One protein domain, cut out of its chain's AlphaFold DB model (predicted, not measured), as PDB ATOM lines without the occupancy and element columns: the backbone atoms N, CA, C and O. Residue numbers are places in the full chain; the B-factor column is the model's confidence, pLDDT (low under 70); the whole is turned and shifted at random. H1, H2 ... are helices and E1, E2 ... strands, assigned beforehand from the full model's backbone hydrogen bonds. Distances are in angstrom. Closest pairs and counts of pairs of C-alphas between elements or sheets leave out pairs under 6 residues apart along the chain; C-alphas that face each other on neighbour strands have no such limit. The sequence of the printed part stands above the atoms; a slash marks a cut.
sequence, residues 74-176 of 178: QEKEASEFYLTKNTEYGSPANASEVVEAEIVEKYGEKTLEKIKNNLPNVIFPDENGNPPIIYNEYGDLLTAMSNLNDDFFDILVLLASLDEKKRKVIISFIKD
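AT A GLANCE: This is residues 74 to 176 of the 178 residues of the protein "XRE family transcriptional regulator" of Lactococcus lactis (UniProt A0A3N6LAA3). A loose cluster of four short helices, H2, H3, H4 and H5, set at varied angles, makes the body. H1 lies side by side with H2 as a helical hairpin on one side of it, a two-stranded hairpin of E1 and E2 reaches away from the helices as a slender arm, and H6 lies at another end, near H5. The 103 printed residues hold six named helices and two named strands, in the order H1, H2, H3, E1, E2, H4, H5, H6; the sheet has the order E1 - E2 and is antiparallel, and the class is mostly helix. The whole is only just loose, close to compact, with a radius of gyration of the C-alphas of 15.8 A. Its C-alphas span 45 by 42 by 23 A, an outline that is only just flat.

IN THESE COORDINATES: The printed part begins at Gln 74, and H1, residues 75 to 84, starts with C-alpha 75 at (31.527, 36.626, 208.922) and is 14.4 A long from first to last C-alpha. H2, residues 95 to 107, measures 17.9 A, with C-alpha 95 at (44.546, 23.039, 206.621). H3, residues 109 to 118, measures 14.2 A. The strands E1, residues 122 to 124, and E2, residues 133 to 135, are each 6.5 A long. H4, residues 137 to 145, measures 12.3 A, and H5, residues 150 to 161, measures 16.4 A. H6, residues 164 to 176, measures 18.5 A and ends with C-alpha 176 at (55.991, 38.785, 180.810).

HOW THE PARTS SIT: The hub is H2, which touches H1, H3 and H4. H1 and H2 form a helical hairpin: they run opposite ways at a shallow tilt of 23 degrees, and their closest C-alphas, those of Ser 79 and Ala 101, are 4.8 A apart. With residues 100 to 104 alone H2 touches H3, opposite ways at a steep tilt of 59 degrees; the closest C-alphas are those of Ile 103 and Leu 112, 6.4 A apart. With residues 95 to 100 alone H2 touches H4, about perpendicular at 81 degrees, and the closest C-alphas, of Ser 96 and Leu 142, are 5.1 A apart. With residues 157 to 161 alone H5 touches H3, the same way at a steep tilt of 63 degrees; the closest C-alphas, of Ile 115 and Ser 161, are 4.9 A apart. The helix packing is mostly crossed, with one of four such touching pairs at a shallow tilt. H4 and H5 are close but not clearly touching, with the C-alphas of Met 145 and Phe 153 closest at 5.8 A. H6 touches no helix but is near H5, the closest C-alphas being those of Leu 159 and Arg 167, 6.3 A apart. E1 and E2 form an antiparallel hairpin, with 161 degrees between their directions; N 122 and O 135 are 3.0 A apart and N 124 and O 133 are 2.9 A apart, both within hydrogen-bond range. In H1, H2, H3, H4, H5 and H6 every O i to N i+4 pair is within hydrogen-bond range. H1 and H3 are only just apart, with their closest C-alphas at 8.4 A.

THE WHOLE: The two C-alphas farthest apart, those of Gln 74 and Asn 128, are 50.9 A from each other. The printed part has no cut. No link is long: those from H1 to H2 and from E1 to E2 are short, and the others are tight. The mean pLDDT of the printed part is 85.9, and residues 85 to 93, in the link from H1 to H2, are under 70.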
ATOM      1  N   GLN A  74      26.687  37.427 209.002       90.25
ATOM      2  CA  GLN A  74      27.929  37.701 209.709       90.25
ATOM      3  C   GLN A  74      29.067  36.833 209.170       90.25
ATOM      4  O   GLN A  74      28.848  35.710 208.725       90.25
ATOM      5  N   GLU A  75      30.290  37.353 209.254       80.25
ATOM      6  CA  GLU A  75      31.527  36.626 208.922       80.25
ATOM      7  C   GLU A  75      31.665  35.364 209.781       80.25
ATOM      8  O   GLU A  75      31.781  34.259 209.260       80.25
ATOM      9  N   LYS A  76      31.493  35.522 211.098       79.69
ATOM     10  CA  LYS A  76      31.612  34.431 212.068       79.69
ATOM     11  C   LYS A  76      30.631  33.279 211.825       79.69
ATOM     12  O   LYS A  76      31.012  32.129 211.989       79.69
ATOM     13  N   GLU A  77      29.398  33.578 211.408       81.88
ATOM     14  CA  GLU A  77      28.388  32.555 211.082       81.88
ATOM     15  C   GLU A  77      28.857  31.658 209.930       81.88
ATOM     16  O   GLU A  77      28.628  30.450 209.946       81.88
ATOM     17  N   ALA A  78      29.522  32.254 208.941       77.38
ATOM     18  CA  ALA A  78      30.046  31.527 207.802       77.38
ATOM     19  C   ALA A  78      31.231  30.654 208.227       77.38
ATOM     20  O   ALA A  78      31.194  29.441 208.039       77.38
ATOM     21  N   SER A  79      32.240  31.240 208.874       74.94
ATOM     22  CA  SER A  79      33.439  30.511 209.299       74.94
ATOM     23  C   SER A  79      33.094  29.368 210.264       74.94
ATOM     24  O   SER A  79      33.571  28.250 210.086       74.94
ATOM     25  N   GLU A  80      32.194  29.589 211.230       81.12
ATOM     26  CA  GLU A  80      31.715  28.535 212.140       81.12
ATOM     27  C   GLU A  80      31.018  27.392 211.395       81.12
ATOM     28  O   GLU A  80      31.256  26.227 211.710       81.12
ATOM     29  N   PHE A  81      30.189  27.684 210.391       80.06
ATOM     30  CA  PHE A  81      29.545  26.641 209.595       80.06
ATOM     31  C   PHE A  81      30.569  25.763 208.864       80.06
ATOM     32  O   PHE A  81      30.489  24.539 208.946       80.06
ATOM     33  N   TYR A  82      31.547  26.369 208.183       75.81
ATOM     34  CA  TYR A  82      32.559  25.619 207.428       75.81
ATOM     35  C   TYR A  82      33.477  24.801 208.340       75.81
ATOM     36  O   TYR A  82      33.810  23.668 208.001       75.81
ATOM     37  N   LEU A  83      33.811  25.325 209.520       78.56
ATOM     38  CA  LEU A  83      34.618  24.602 210.501       78.56
ATOM     39  C   LEU A  83      33.846  23.465 211.191       78.56
ATOM     40  O   LEU A  83      34.455  22.472 211.565       78.56
ATOM     41  N   THR A  84      32.523  23.575 211.368       73.69
ATOM     42  CA  THR A  84      31.732  22.585 212.132       73.69
ATOM     43  C   THR A  84      31.147  21.454 211.290       73.69
ATOM     44  O   THR A  84      30.938  20.358 211.813       73.69
ATOM     45  N   LYS A  85      30.904  21.673 209.990       68.25
ATOM     46  CA  LYS A  85      30.240  20.692 209.111       68.25
ATOM     47  C   LYS A  85      30.995  19.360 208.960       68.25
ATOM     48  O   LYS A  85      30.369  18.366 208.615       68.25
ATOM     49  N   ASN A  86      32.304  19.338 209.233       55.88
ATOM     50  CA  ASN A  86      33.171  18.165 209.059       55.88
ATOM     51  C   ASN A  86      33.854  17.686 210.360       55.88
ATOM     52  O   ASN A  86      34.457  16.614 210.376       55.88
ATOM     53  N   THR A  87      33.715  18.415 211.477       55.78
ATOM     54  CA  THR A  87      34.209  17.986 212.804       55.78
ATOM     55  C   THR A  87      33.309  16.946 213.477       55.78
ATOM     56  O   THR A  87      33.594  16.530 214.597       55.78
ATOM     57  N   GLU A  88      32.238  16.491 212.814       52.28
ATOM     58  CA  GLU A  88      31.351  15.416 213.296       52.28
ATOM     59  C   GLU A  88      32.124  14.107 213.604       52.28
ATOM     60  O   GLU A  88      31.650  13.263 214.358       52.28
ATOM     61  N   TYR A  89      33.370  13.988 213.121       54.31
ATOM     62  CA  TYR A  89      34.317  12.901 213.406       54.31
ATOM     63  C   TYR A  89      35.385  13.211 214.479       54.31
ATOM     64  O   TYR A  89      36.329  12.440 214.644       54.31
ATOM     65  N   GLY A  90      35.283  14.328 215.210       52.06
ATOM     66  CA  GLY A  90      36.182  14.652 216.329       52.06
ATOM     67  C   GLY A  90      37.636  14.960 215.944       52.06
ATOM     68  O   GLY A  90      38.511  14.930 216.808       52.06
ATOM     69  N   SER A  91      37.909  15.249 214.668       56.16
ATOM     70  CA  SER A  91      39.234  15.666 214.190       56.16
ATOM     71  C   SER A  91      39.317  17.194 214.092       56.16
ATOM     72  O   SER A  91      38.330  17.813 213.695       56.16
ATOM     73  N   PRO A  92      40.452  17.824 214.458       58.09
ATOM     74  CA  PRO A  92      40.653  19.254 214.236       58.09
ATOM     75  C   PRO A  92      40.515  19.581 212.746       58.09
ATOM     76  O   PRO A  92      40.864  18.748 211.905       58.09
ATOM     77  N   ALA A  93      40.027  20.786 212.436       63.31
ATOM     78  CA  ALA A  93      39.894  21.233 211.056       63.31
ATOM     79  C   ALA A  93      41.243  21.098 210.332       63.31
ATOM     80  O   ALA A  93      42.274  21.548 210.844       63.31
ATOM     81  N   ASN A  94      41.255  20.445 209.171       76.25
ATOM     82  CA  ASN A  94      42.484  20.311 208.392       76.25
ATOM     83  C   ASN A  94      42.826  21.642 207.694       76.25
ATOM     84  O   ASN A  94      41.992  22.543 207.594       76.25
ATOM     85  N   ALA A  95      44.064  21.785 207.211       78.94
ATOM     86  CA  ALA A  95      44.546  23.039 206.621       78.94
ATOM     87  C   ALA A  95      43.654  23.550 205.473       78.94
ATOM     88  O   ALA A  95      43.423  24.752 205.359       78.94
ATOM     89  N   SER A  96      43.090  22.642 204.672       83.62
ATOM     90  CA  SER A  96      42.174  22.988 203.585       83.62
ATOM     91  C   SER A  96      40.871  23.600 204.095       83.62
ATOM     92  O   SER A  96      40.391  24.569 203.519       83.62
ATOM     93  N   GLU A  97      40.312  23.094 205.193       83.19
ATOM     94  CA  GLU A  97      39.068  23.610 205.785       83.19
ATOM     95  C   GLU A  97      39.243  25.011 206.368       83.19
ATOM     96  O   GLU A  97      38.362  25.858 206.218       83.19
ATOM     97  N   VAL A  98      40.401  25.275 206.976       86.50
ATOM     98  CA  VAL A  98      40.759  26.616 207.456       86.50
ATOM     99  C   VAL A  98      40.821  27.597 206.285       86.50
ATOM    100  O   VAL A  98      40.252  28.684 206.366       86.50
ATOM    101  N   VAL A  99      41.432  27.192 205.170       91.44
ATOM    102  CA  VAL A  99      41.486  28.009 203.951       91.44
ATOM    103  C   VAL A  99      40.094  28.217 203.350       91.44
ATOM    104  O   VAL A  99      39.769  29.334 202.954       91.44
ATOM    105  N   GLU A 100      39.236  27.190 203.298       91.88
ATOM    106  CA  GLU A 100      37.854  27.358 202.820       91.88
ATOM    107  C   GLU A 100      37.082  28.370 203.672       91.88
ATOM    108  O   GLU A 100      36.409  29.244 203.119       91.88
ATOM    109  N   ALA A 101      37.202  28.274 204.999       89.62
ATOM    110  CA  ALA A 101      36.581  29.212 205.924       89.62
ATOM    111  C   ALA A 101      37.086  30.641 205.680       89.62
ATOM    112  O   ALA A 101      36.271  31.551 205.547       89.62
ATOM    113  N   GLU A 102      38.398  30.832 205.516       91.81
ATOM    114  CA  GLU A 102      38.975  32.148 205.228       91.81
ATOM    115  C   GLU A 102      38.489  32.719 203.882       91.81
ATOM    116  O   GLU A 102      38.123  33.897 203.794       91.81
ATOM    117  N   ILE A 103      38.414  31.893 202.830       93.62
ATOM    118  CA  ILE A 103      37.870  32.312 201.528       93.62
ATOM    119  C   ILE A 103      36.420  32.764 201.684       93.62
ATOM    120  O   ILE A 103      36.028  33.798 201.142       93.62
ATOM    121  N   VAL A 104      35.601  32.003 202.402       92.06
ATOM    122  CA  VAL A 104      34.184  32.328 202.594       92.06
ATOM    123  C   VAL A 104      34.027  33.602 203.415       92.06
ATOM    124  O   VAL A 104      33.195  34.446 203.071       92.06
ATOM    125  N   GLU A 105      34.831  33.760 204.460       89.38
ATOM    126  CA  GLU A 105      34.827  34.928 205.333       89.38
ATOM    127  C   GLU A 105      35.133  36.207 204.546       89.38
ATOM    128  O   GLU A 105      34.356  37.165 204.568       89.38
ATOM    129  N   LYS A 106      36.221  36.196 203.767       90.19
ATOM    130  CA  LYS A 106      36.682  37.367 203.008       90.19
ATOM    131  C   LYS A 106      35.907  37.595 201.705       90.19
ATOM    132  O   LYS A 106      35.609  38.738 201.341       90.19
ATOM    133  N   TYR A 107      35.583  36.525 200.981       92.12
ATOM    134  CA  TYR A 107      35.127  36.580 199.583       92.12
ATOM    135  C   TYR A 107      33.743  35.980 199.332       92.12
ATOM    136  O   TYR A 107      33.187  36.174 198.245       92.12
ATOM    137  N   GLY A 108      33.167  35.287 200.311       91.94
ATOM    138  CA  GLY A 108      31.848  34.668 200.222       91.94
ATOM    139  C   GLY A 108      31.825  33.294 199.556       91.94
ATOM    140  O   GLY A 108      32.678  32.937 198.740       91.94
ATOM    141  N   GLU A 109      30.767  32.545 199.867       91.31
ATOM    142  CA  GLU A 109      30.504  31.180 199.394       91.31
ATOM    143  C   GLU A 109      30.567  31.060 197.867       91.31
ATOM    144  O   GLU A 109      31.156  30.125 197.332       91.31
ATOM    145  N   LYS A 110      30.035  32.046 197.137       92.06
ATOM    146  CA  LYS A 110      30.040  32.018 195.664       92.06
ATOM    147  C   LYS A 110      31.429  32.100 195.060       92.06
ATOM    148  O   LYS A 110      31.632  31.657 193.929       92.06
ATOM    149  N   THR A 111      32.375  32.723 195.756       94.38
ATOM    150  CA  THR A 111      33.770  32.750 195.308       94.38
ATOM    151  C   THR A 111      34.387  31.371 195.481       94.38
ATOM    152  O   THR A 111      34.971  30.855 194.529       94.38
ATOM    153  N   LEU A 112      34.161  30.734 196.632       93.50
ATOM    154  CA  LEU A 112      34.591  29.361 196.883       93.50
ATOM    155  C   LEU A 112      34.002  28.378 195.853       93.50
ATOM    156  O   LEU A 112      34.732  27.578 195.275       93.50
ATOM    157  N   GLU A 113      32.704  28.480 195.550       92.75
ATOM    158  CA  GLU A 113      32.040  27.657 194.526       92.75
ATOM    159  C   GLU A 113      32.670  27.829 193.139       92.75
ATOM    160  O   GLU A 113      32.883  26.848 192.427       92.75
ATOM    161  N   LYS A 114      33.004  29.065 192.742       94.12
ATOM    162  CA  LYS A 114      33.707  29.308 191.474       94.12
ATOM    163  C   LYS A 114      35.063  28.621 191.452       94.12
ATOM    164  O   LYS A 114      35.378  28.010 190.442       94.12
ATOM    165  N   ILE A 115      35.836  28.708 192.536       94.50
ATOM    166  CA  ILE A 115      37.154  28.065 192.633       94.50
ATOM    167  C   ILE A 115      37.013  26.547 192.481       94.50
ATOM    168  O   ILE A 115      37.684  25.972 191.628       94.50
ATOM    169  N   LYS A 116      36.083  25.921 193.216       91.88
ATOM    170  CA  LYS A 116      35.793  24.477 193.118       91.88
ATOM    171  C   LYS A 116      35.426  24.062 191.687       91.88
ATOM    172  O   LYS A 116      35.970  23.100 191.159       91.88
ATOM    173  N   ASN A 117      34.556  24.825 191.025       91.88
ATOM    174  CA  ASN A 117      34.140  24.545 189.644       91.88
ATOM    175  C   ASN A 117      35.259  24.762 188.614       91.88
ATOM    176  O   ASN A 117      35.254  24.159 187.544       91.88
ATOM    177  N   ASN A 118      36.196  25.654 188.923       91.69
ATOM    178  CA  ASN A 118      37.312  26.027 188.066       91.69
ATOM    179  C   ASN A 118      38.522  25.086 188.175       91.69
ATOM    180  O   ASN A 118      39.447  25.240 187.372       91.69
ATOM    181  N   LEU A 119      38.538  24.202 189.176       87.50
ATOM    182  CA  LEU A 119      39.607  23.248 189.488       87.50
ATOM    183  C   LEU A 119      38.992  21.870 189.795       87.50
ATOM    184  O   LEU A 119      39.047  21.405 190.936       87.50
ATOM    185  N   PRO A 120      38.317  21.240 188.815       82.94
ATOM    186  CA  PRO A 120      37.734  19.922 189.015       82.94
ATOM    187  C   PRO A 120      38.832  18.869 189.195       82.94
ATOM    188  O   PRO A 120      39.927  18.994 188.652       82.94
ATOM    189  N   ASN A 121      38.510  17.784 189.900       84.12
ATOM    190  CA  ASN A 121      39.412  16.639 189.989       84.12
ATOM    191  C   ASN A 121      39.744  16.102 188.594       84.12
ATOM    192  O   ASN A 121      38.841  15.853 187.787       84.12
ATOM    193  N   VAL A 122      41.027  15.854 188.345       82.31
ATOM    194  CA  VAL A 122      41.483  15.220 187.108       82.31
ATOM    195  C   VAL A 122      41.593  13.722 187.349       82.31
ATOM    196  O   VAL A 122      42.313  13.274 188.242       82.31
ATOM    197  N   ILE A 123      40.842  12.946 186.570       85.25
ATOM    198  CA  ILE A 123      40.776  11.489 186.688       85.25
ATOM    199  C   ILE A 123      41.578  10.885 185.541       85.25
ATOM    200  O   ILE A 123      41.210  11.044 184.377       85.25
ATOM    201  N   PHE A 124      42.644  10.165 185.875       83.44
ATOM    202  CA  PHE A 124      43.424   9.392 184.916       83.44
ATOM    203  C   PHE A 124      43.040   7.916 185.041       83.44
ATOM    204  O   PHE A 124      43.331   7.302 186.073       83.44
ATOM    205  N   PRO A 125      42.349   7.344 184.041       84.31
ATOM    206  CA  PRO A 125      42.028   5.924 184.046       84.31
ATOM    207  C   PRO A 125      43.313   5.095 183.962       84.31
ATOM    208  O   PRO A 125      44.208   5.417 183.183       84.31
ATOM    209  N   ASP A 126      43.397   4.024 184.752       83.12
ATOM    210  CA  ASP A 126      44.475   3.044 184.619       83.12
ATOM    211  C   ASP A 126      44.047   1.955 183.624       83.12
ATOM    212  O   ASP A 126      43.081   1.222 183.847       83.12
ATOM    213  N   GLU A 127      44.777   1.851 182.513       83.12
ATOM    214  CA  GLU A 127      44.524   0.877 181.444       83.12
ATOM    215  C   GLU A 127      44.776  -0.582 181.877       83.12
ATOM    216  O   GLU A 127      44.314  -1.512 181.219       83.12
ATOM    217  N   ASN A 128      45.454  -0.802 183.008       88.69
ATOM    218  CA  ASN A 128      45.782  -2.122 183.554       88.69
ATOM    219  C   ASN A 128      44.744  -2.636 184.568       88.69
ATOM    220  O   ASN A 128      44.957  -3.676 185.192       88.69
ATOM    221  N   GLY A 129      43.629  -1.920 184.751       84.75
ATOM    222  CA  GLY A 129      42.536  -2.330 185.638       84.75
ATOM    223  C   GLY A 129      42.723  -1.968 187.115       84.75
ATOM    224  O   GLY A 129      41.944  -2.432 187.949       84.75
ATOM    225  N   ASN A 130      43.713  -1.137 187.458       88.56
ATOM    226  CA  ASN A 130      43.789  -0.545 188.796       88.56
ATOM    227  C   ASN A 130      42.766   0.600 188.951       88.56
ATOM    228  O   ASN A 130      42.231   1.107 187.958       88.56
ATOM    229  N   PRO A 131      42.484   1.046 190.189       87.19
ATOM    230  CA  PRO A 131      41.703   2.257 190.413       87.19
ATOM    231  C   PRO A 131      42.324   3.472 189.703       87.19
ATOM    232  O   PRO A 131      43.550   3.596 189.678       87.19
ATOM    233  N   PRO A 132      41.503   4.387 189.152       85.62
ATOM    234  CA  PRO A 132      42.010   5.575 188.481       85.62
ATOM    235  C   PRO A 132      42.781   6.474 189.453       85.62
ATOM    236  O   PRO A 132      42.398   6.625 190.616       85.62
ATOM    237  N   ILE A 133      43.835   7.120 188.956       83.38
ATOM    238  CA  ILE A 133      44.567   8.133 189.719       83.38
ATOM    239  C   ILE A 133      43.738   9.418 189.697       83.38
ATOM    240  O   ILE A 133      43.386   9.923 188.630       83.38
ATOM    241  N   ILE A 134      43.417   9.941 190.879       84.12
ATOM    242  CA  ILE A 134      42.642  11.173 191.042       84.12
ATOM    243  C   ILE A 134      43.591  12.264 191.530       84.12
ATOM    244  O   ILE A 134      44.099  12.184 192.646       84.12
ATOM    245  N   TYR A 135      43.798  13.292 190.711       82.06
ATOM    246  CA  TYR A 135      44.518  14.495 191.123       82.06
ATOM    247  C   TYR A 135      43.518  15.536 191.607       82.06
ATOM    248  O   TYR A 135      42.639  15.977 190.862       82.06
ATOM    249  N   ASN A 136      43.652  15.899 192.878       87.00
ATOM    250  CA  ASN A 136      42.812  16.886 193.535       87.00
ATOM    251  C   ASN A 136      43.469  18.267 193.444       87.00
ATOM    252  O   ASN A 136      43.974  18.785 194.437       87.00
ATOM    253  N   GLU A 137      43.443  18.865 192.250       86.75
ATOM    254  CA  GLU A 137      44.035  20.191 192.000       86.75
ATOM    255  C   GLU A 137      43.491  21.259 192.959       86.75
ATOM    256  O   GLU A 137      44.207  22.168 193.377       86.75
ATOM    257  N   TYR A 138      42.217  21.134 193.334       90.12
ATOM    258  CA  TYR A 138      41.594  21.993 194.327       90.12
ATOM    259  C   TYR A 138      42.248  21.839 195.709       90.12
ATOM    260  O   TYR A 138      42.645  22.832 196.313       90.12
ATOM    261  N   GLY A 139      42.406  20.608 196.199       88.56
ATOM    262  CA  GLY A 139      43.064  20.327 197.478       88.56
ATOM    263  C   GLY A 139      44.536  20.745 197.504       88.56
ATOM    264  O   GLY A 139      44.997  21.296 198.508       88.56
ATOM    265  N   ASP A 140      45.248  20.558 196.392       88.00
ATOM    266  CA  ASP A 140      46.633  21.007 196.238       88.00
ATOM    267  C   ASP A 140      46.729  22.539 196.326       88.00
ATOM    268  O   ASP A 140      47.595  23.070 197.026       88.00
ATOM    269  N   LEU A 141      45.795  23.265 195.691       91.38
ATOM    270  CA  LEU A 141      45.718  24.724 195.798       91.38
ATOM    271  C   LEU A 141      45.476  25.179 197.240       91.38
ATOM    272  O   LEU A 141      46.167  26.084 197.705       91.38
ATOM    273  N   LEU A 142      44.514  24.577 197.947       91.62
ATOM    274  CA  LEU A 142      44.223  24.959 199.333       91.62
ATOM    275  C   LEU A 142      45.434  24.726 200.244       91.62
ATOM    276  O   LEU A 142      45.764  25.574 201.069       91.62
ATOM    277  N   THR A 143      46.145  23.618 200.043       89.06
ATOM    278  CA  THR A 143      47.377  23.311 200.783       89.06
ATOM    279  C   THR A 143      48.482  24.327 200.486       89.06
ATOM    280  O   THR A 143      49.221  24.736 201.382       89.06
ATOM    281  N   ALA A 144      48.606  24.779 199.236       89.94
ATOM    282  CA  ALA A 144      49.543  25.845 198.896       89.94
ATOM    283  C   ALA A 144      49.147  27.167 199.576       89.94
ATOM    284  O   ALA A 144      49.997  27.823 200.175       89.94
ATOM    285  N   MET A 145      47.857  27.522 199.537       93.06
ATOM    286  CA  MET A 145      47.313  28.740 200.146       93.06
ATOM    287  C   MET A 145      47.512  28.803 201.660       93.06
ATOM    288  O   MET A 145      47.806  29.881 202.168       93.06
ATOM    289  N   SER A 146      47.424  27.677 202.377       90.38
ATOM    290  CA  SER A 146      47.565  27.656 203.843       90.38
ATOM    291  C   SER A 146      48.945  28.098 204.343       90.38
ATOM    292  O   SER A 146      49.130  28.290 205.540       90.38
ATOM    293  N   ASN A 147      49.931  28.201 203.449       88.44
ATOM    294  CA  ASN A 147      51.307  28.579 203.764       88.44
ATOM    295  C   ASN A 147      51.684  29.975 203.238       88.44
ATOM    296  O   ASN A 147      52.850  30.365 203.316       88.44
ATOM    297  N   LEU A 148      50.732  30.720 202.666       91.19
ATOM    298  CA  LEU A 148      50.970  32.050 202.104       91.19
ATOM    299  C   LEU A 148      50.713  33.155 203.125       91.19
ATOM    300  O   LEU A 148      50.006  32.972 204.110       91.19
ATOM    301  N   ASN A 149      51.279  34.332 202.856       92.62
ATOM    302  CA  ASN A 149      50.835  35.556 203.516       92.62
ATOM    303  C   ASN A 149      49.527  36.071 202.887       92.62
ATOM    304  O   ASN A 149      49.167  35.669 201.777       92.62
ATOM    305  N   ASP A 150      48.868  37.000 203.581       88.44
ATOM    306  CA  ASP A 150      47.566  37.551 203.191       88.44
ATOM    307  C   ASP A 150      47.539  38.105 201.756       88.44
ATOM    308  O   ASP A 150      46.589  37.845 201.019       88.44
ATOM    309  N   ASP A 151      48.589  38.812 201.322       89.94
ATOM    310  CA  ASP A 151      48.638  39.421 199.986       89.94
ATOM    311  C   ASP A 151      48.657  38.357 198.875       89.94
ATOM    312  O   ASP A 151      47.905  38.437 197.899       89.94
ATOM    313  N   PHE A 152      49.508  37.332 199.005       91.69
ATOM    314  CA  PHE A 152      49.575  36.247 198.021       91.69
ATOM    315  C   PHE A 152      48.346  35.344 198.079       91.69
ATOM    316  O   PHE A 152      47.884  34.883 197.032       91.69
ATOM    317  N   PHE A 153      47.800  35.122 199.275       94.06
ATOM    318  CA  PHE A 153      46.535  34.424 199.461       94.06
ATOM    319  C   PHE A 153      45.423  35.107 198.660       94.06
ATOM    320  O   PHE A 153      44.796  34.484 197.799       94.06
ATOM    321  N   ASP A 154      45.245  36.414 198.865       93.44
ATOM    322  CA  ASP A 154      44.217  37.215 198.208       93.44
ATOM    323  C   ASP A 154      44.365  37.183 196.677       93.44
ATOM    324  O   ASP A 154      43.386  36.984 195.945       93.44
ATOM    325  N   ILE A 155      45.599  37.299 196.171       93.00
ATOM    326  CA  ILE A 155      45.893  37.191 194.736       93.00
ATOM    327  C   ILE A 155      45.473  35.825 194.185       93.00
ATOM    328  O   ILE A 155      44.814  35.769 193.140       93.00
ATOM    329  N   LEU A 156      45.834  34.727 194.855       93.75
ATOM    330  CA  LEU A 156      45.499  33.385 194.379       93.75
ATOM    331  C   LEU A 156      43.995  33.120 194.413       93.75
ATOM    332  O   LEU A 156      43.474  32.545 193.456       93.75
ATOM    333  N   VAL A 157      43.283  33.568 195.450       95.50
ATOM    334  CA  VAL A 157      41.819  33.439 195.528       95.50
ATOM    335  C   VAL A 157      41.163  34.161 194.355       95.50
ATOM    336  O   VAL A 157      40.335  33.584 193.640       95.50
ATOM    337  N   LEU A 158      41.568  35.409 194.098       93.81
ATOM    338  CA  LEU A 158      41.035  36.184 192.984       93.81
ATOM    339  C   LEU A 158      41.346  35.509 191.646       93.81
ATOM    340  O   LEU A 158      40.428  35.333 190.846       93.81
ATOM    341  N   LEU A 159      42.588  35.073 191.419       94.44
ATOM    342  CA  LEU A 159      43.002  34.415 190.180       94.44
ATOM    343  C   LEU A 159      42.252  33.093 189.943       94.44
ATOM    344  O   LEU A 159      41.751  32.862 188.838       94.44
ATOM    345  N   ALA A 160      42.128  32.254 190.973       94.50
ATOM    346  CA  ALA A 160      41.430  30.970 190.908       94.50
ATOM    347  C   ALA A 160      39.917  31.133 190.675       94.50
ATOM    348  O   ALA A 160      39.286  30.282 190.046       94.50
ATOM    349  N   SER A 161      39.328  32.252 191.108       95.00
ATOM    350  CA  SER A 161      37.903  32.552 190.906       95.00
ATOM    351  C   SER A 161      37.538  33.018 189.485       95.00
ATOM    352  O   SER A 161      36.354  33.061 189.131       95.00
ATOM    353  N   LEU A 162      38.525  33.383 188.656       94.12
ATOM    354  CA  LEU A 162      38.297  33.880 187.295       94.12
ATOM    355  C   LEU A 162      37.953  32.761 186.315       94.12
ATOM    356  O   LEU A 162      38.491  31.658 186.397       94.12
ATOM    357  N   ASP A 163      37.133  33.084 185.313       91.19
ATOM    358  CA  ASP A 163      36.943  32.210 184.155       91.19
ATOM    359  C   ASP A 163      38.264  31.972 183.408       91.19
ATOM    360  O   ASP A 163      39.170  32.810 183.421       91.19
ATOM    361  N   GLU A 164      38.359  30.823 182.739       89.50
ATOM    362  CA  GLU A 164      39.581  30.352 182.086       89.50
ATOM    363  C   GLU A 164      40.186  31.393 181.130       89.50
ATOM    364  O   GLU A 164      41.397  31.618 181.133       89.50
ATOM    365  N   LYS A 165      39.343  32.086 180.349       92.94
ATOM    366  CA  LYS A 165      39.796  33.097 179.385       92.94
ATOM    367  C   LYS A 165      40.469  34.268 180.094       92.94
ATOM    368  O   LYS A 165      41.577  34.646 179.717       92.94
ATOM    369  N   LYS A 166      39.827  34.848 181.113       93.75
ATOM    370  CA  LYS A 166      40.424  35.951 181.886       93.75
ATOM    371  C   LYS A 166      41.662  35.499 182.652       93.75
ATOM    372  O   LYS A 166      42.649  36.227 182.671       93.75
ATOM    373  N   ARG A 167      41.633  34.296 183.235       93.75
ATOM    374  CA  ARG A 167      42.768  33.727 183.972       93.75
ATOM    375  C   ARG A 167      44.003  33.605 183.081       93.75
ATOM    376  O   ARG A 167      45.069  34.069 183.468       93.75
ATOM    377  N   LYS A 168      43.849  33.070 181.863       93.00
ATOM    378  CA  LYS A 168      44.934  32.956 180.870       93.00
ATOM    379  C   LYS A 168      45.546  34.311 180.506       93.00
ATOM    380  O   LYS A 168      46.764  34.414 180.438       93.00
ATOM    381  N   VAL A 169      44.714  35.340 180.325       95.38
ATOM    382  CA  VAL A 169      45.174  36.710 180.036       95.38
ATOM    383  C   VAL A 169      45.977  37.293 181.201       95.38
ATOM    384  O   VAL A 169      47.011  37.908 180.987       95.38
ATOM    385  N   ILE A 170      45.538  37.100 182.447       93.75
ATOM    386  CA  ILE A 170      46.304  37.593 183.602       93.75
ATOM    387  C   ILE A 170      47.627  36.835 183.743       93.75
ATOM    388  O   ILE A 170      48.666  37.457 183.949       93.75
ATOM    389  N   ILE A 171      47.612  35.510 183.578       92.12
ATOM    390  CA  ILE A 171      48.826  34.689 183.653       92.12
ATOM    391  C   ILE A 171      49.850  35.108 182.591       92.12
ATOM    392  O   ILE A 171      51.041  35.094 182.892       92.12
ATOM    393  N   SER A 172      49.435  35.494 181.376       93.94
ATOM    394  CA  SER A 172      50.391  35.968 180.366       93.94
ATOM    395  C   SER A 172      51.094  37.249 180.807       93.94
ATOM    396  O   SER A 172      52.311  37.310 180.729       93.94
ATOM    397  N   PHE A 173      50.362  38.215 181.376       93.75
ATOM    398  CA  PHE A 173      50.987  39.428 181.911       93.75
ATOM    399  C   PHE A 173      51.979  39.129 183.037       93.75
ATOM    400  O   PHE A 173      53.046  39.725 183.070       93.75
ATOM    401  N   ILE A 174      51.655  38.194 183.939       90.62
ATOM    402  CA  ILE A 174      52.568  37.800 185.024       90.62
ATOM    403  C   ILE A 174      53.846  37.170 184.457       90.62
ATOM    404  O   ILE A 174      54.934  37.475 184.933       90.62
ATOM    405  N   LYS A 175      53.726  36.313 183.435       90.44
ATOM    406  CA  LYS A 175      54.882  35.682 182.782       90.44
ATOM    407  C   LYS A 175      55.788  36.692 182.086       90.44
ATOM    408  O   LYS A 175      56.992  36.514 182.133       90.44
ATOM    409  N   ASP A 176      55.221  37.735 181.489       92.44
ATOM    410  CA  ASP A 176      55.991  38.785 180.810       92.44
ATOM    411  C   ASP A 176      56.752  39.702 181.794       92.44
ATOM    412  O   ASP A 176      57.624  40.465 181.380       92.44
TER     413      ASP A 176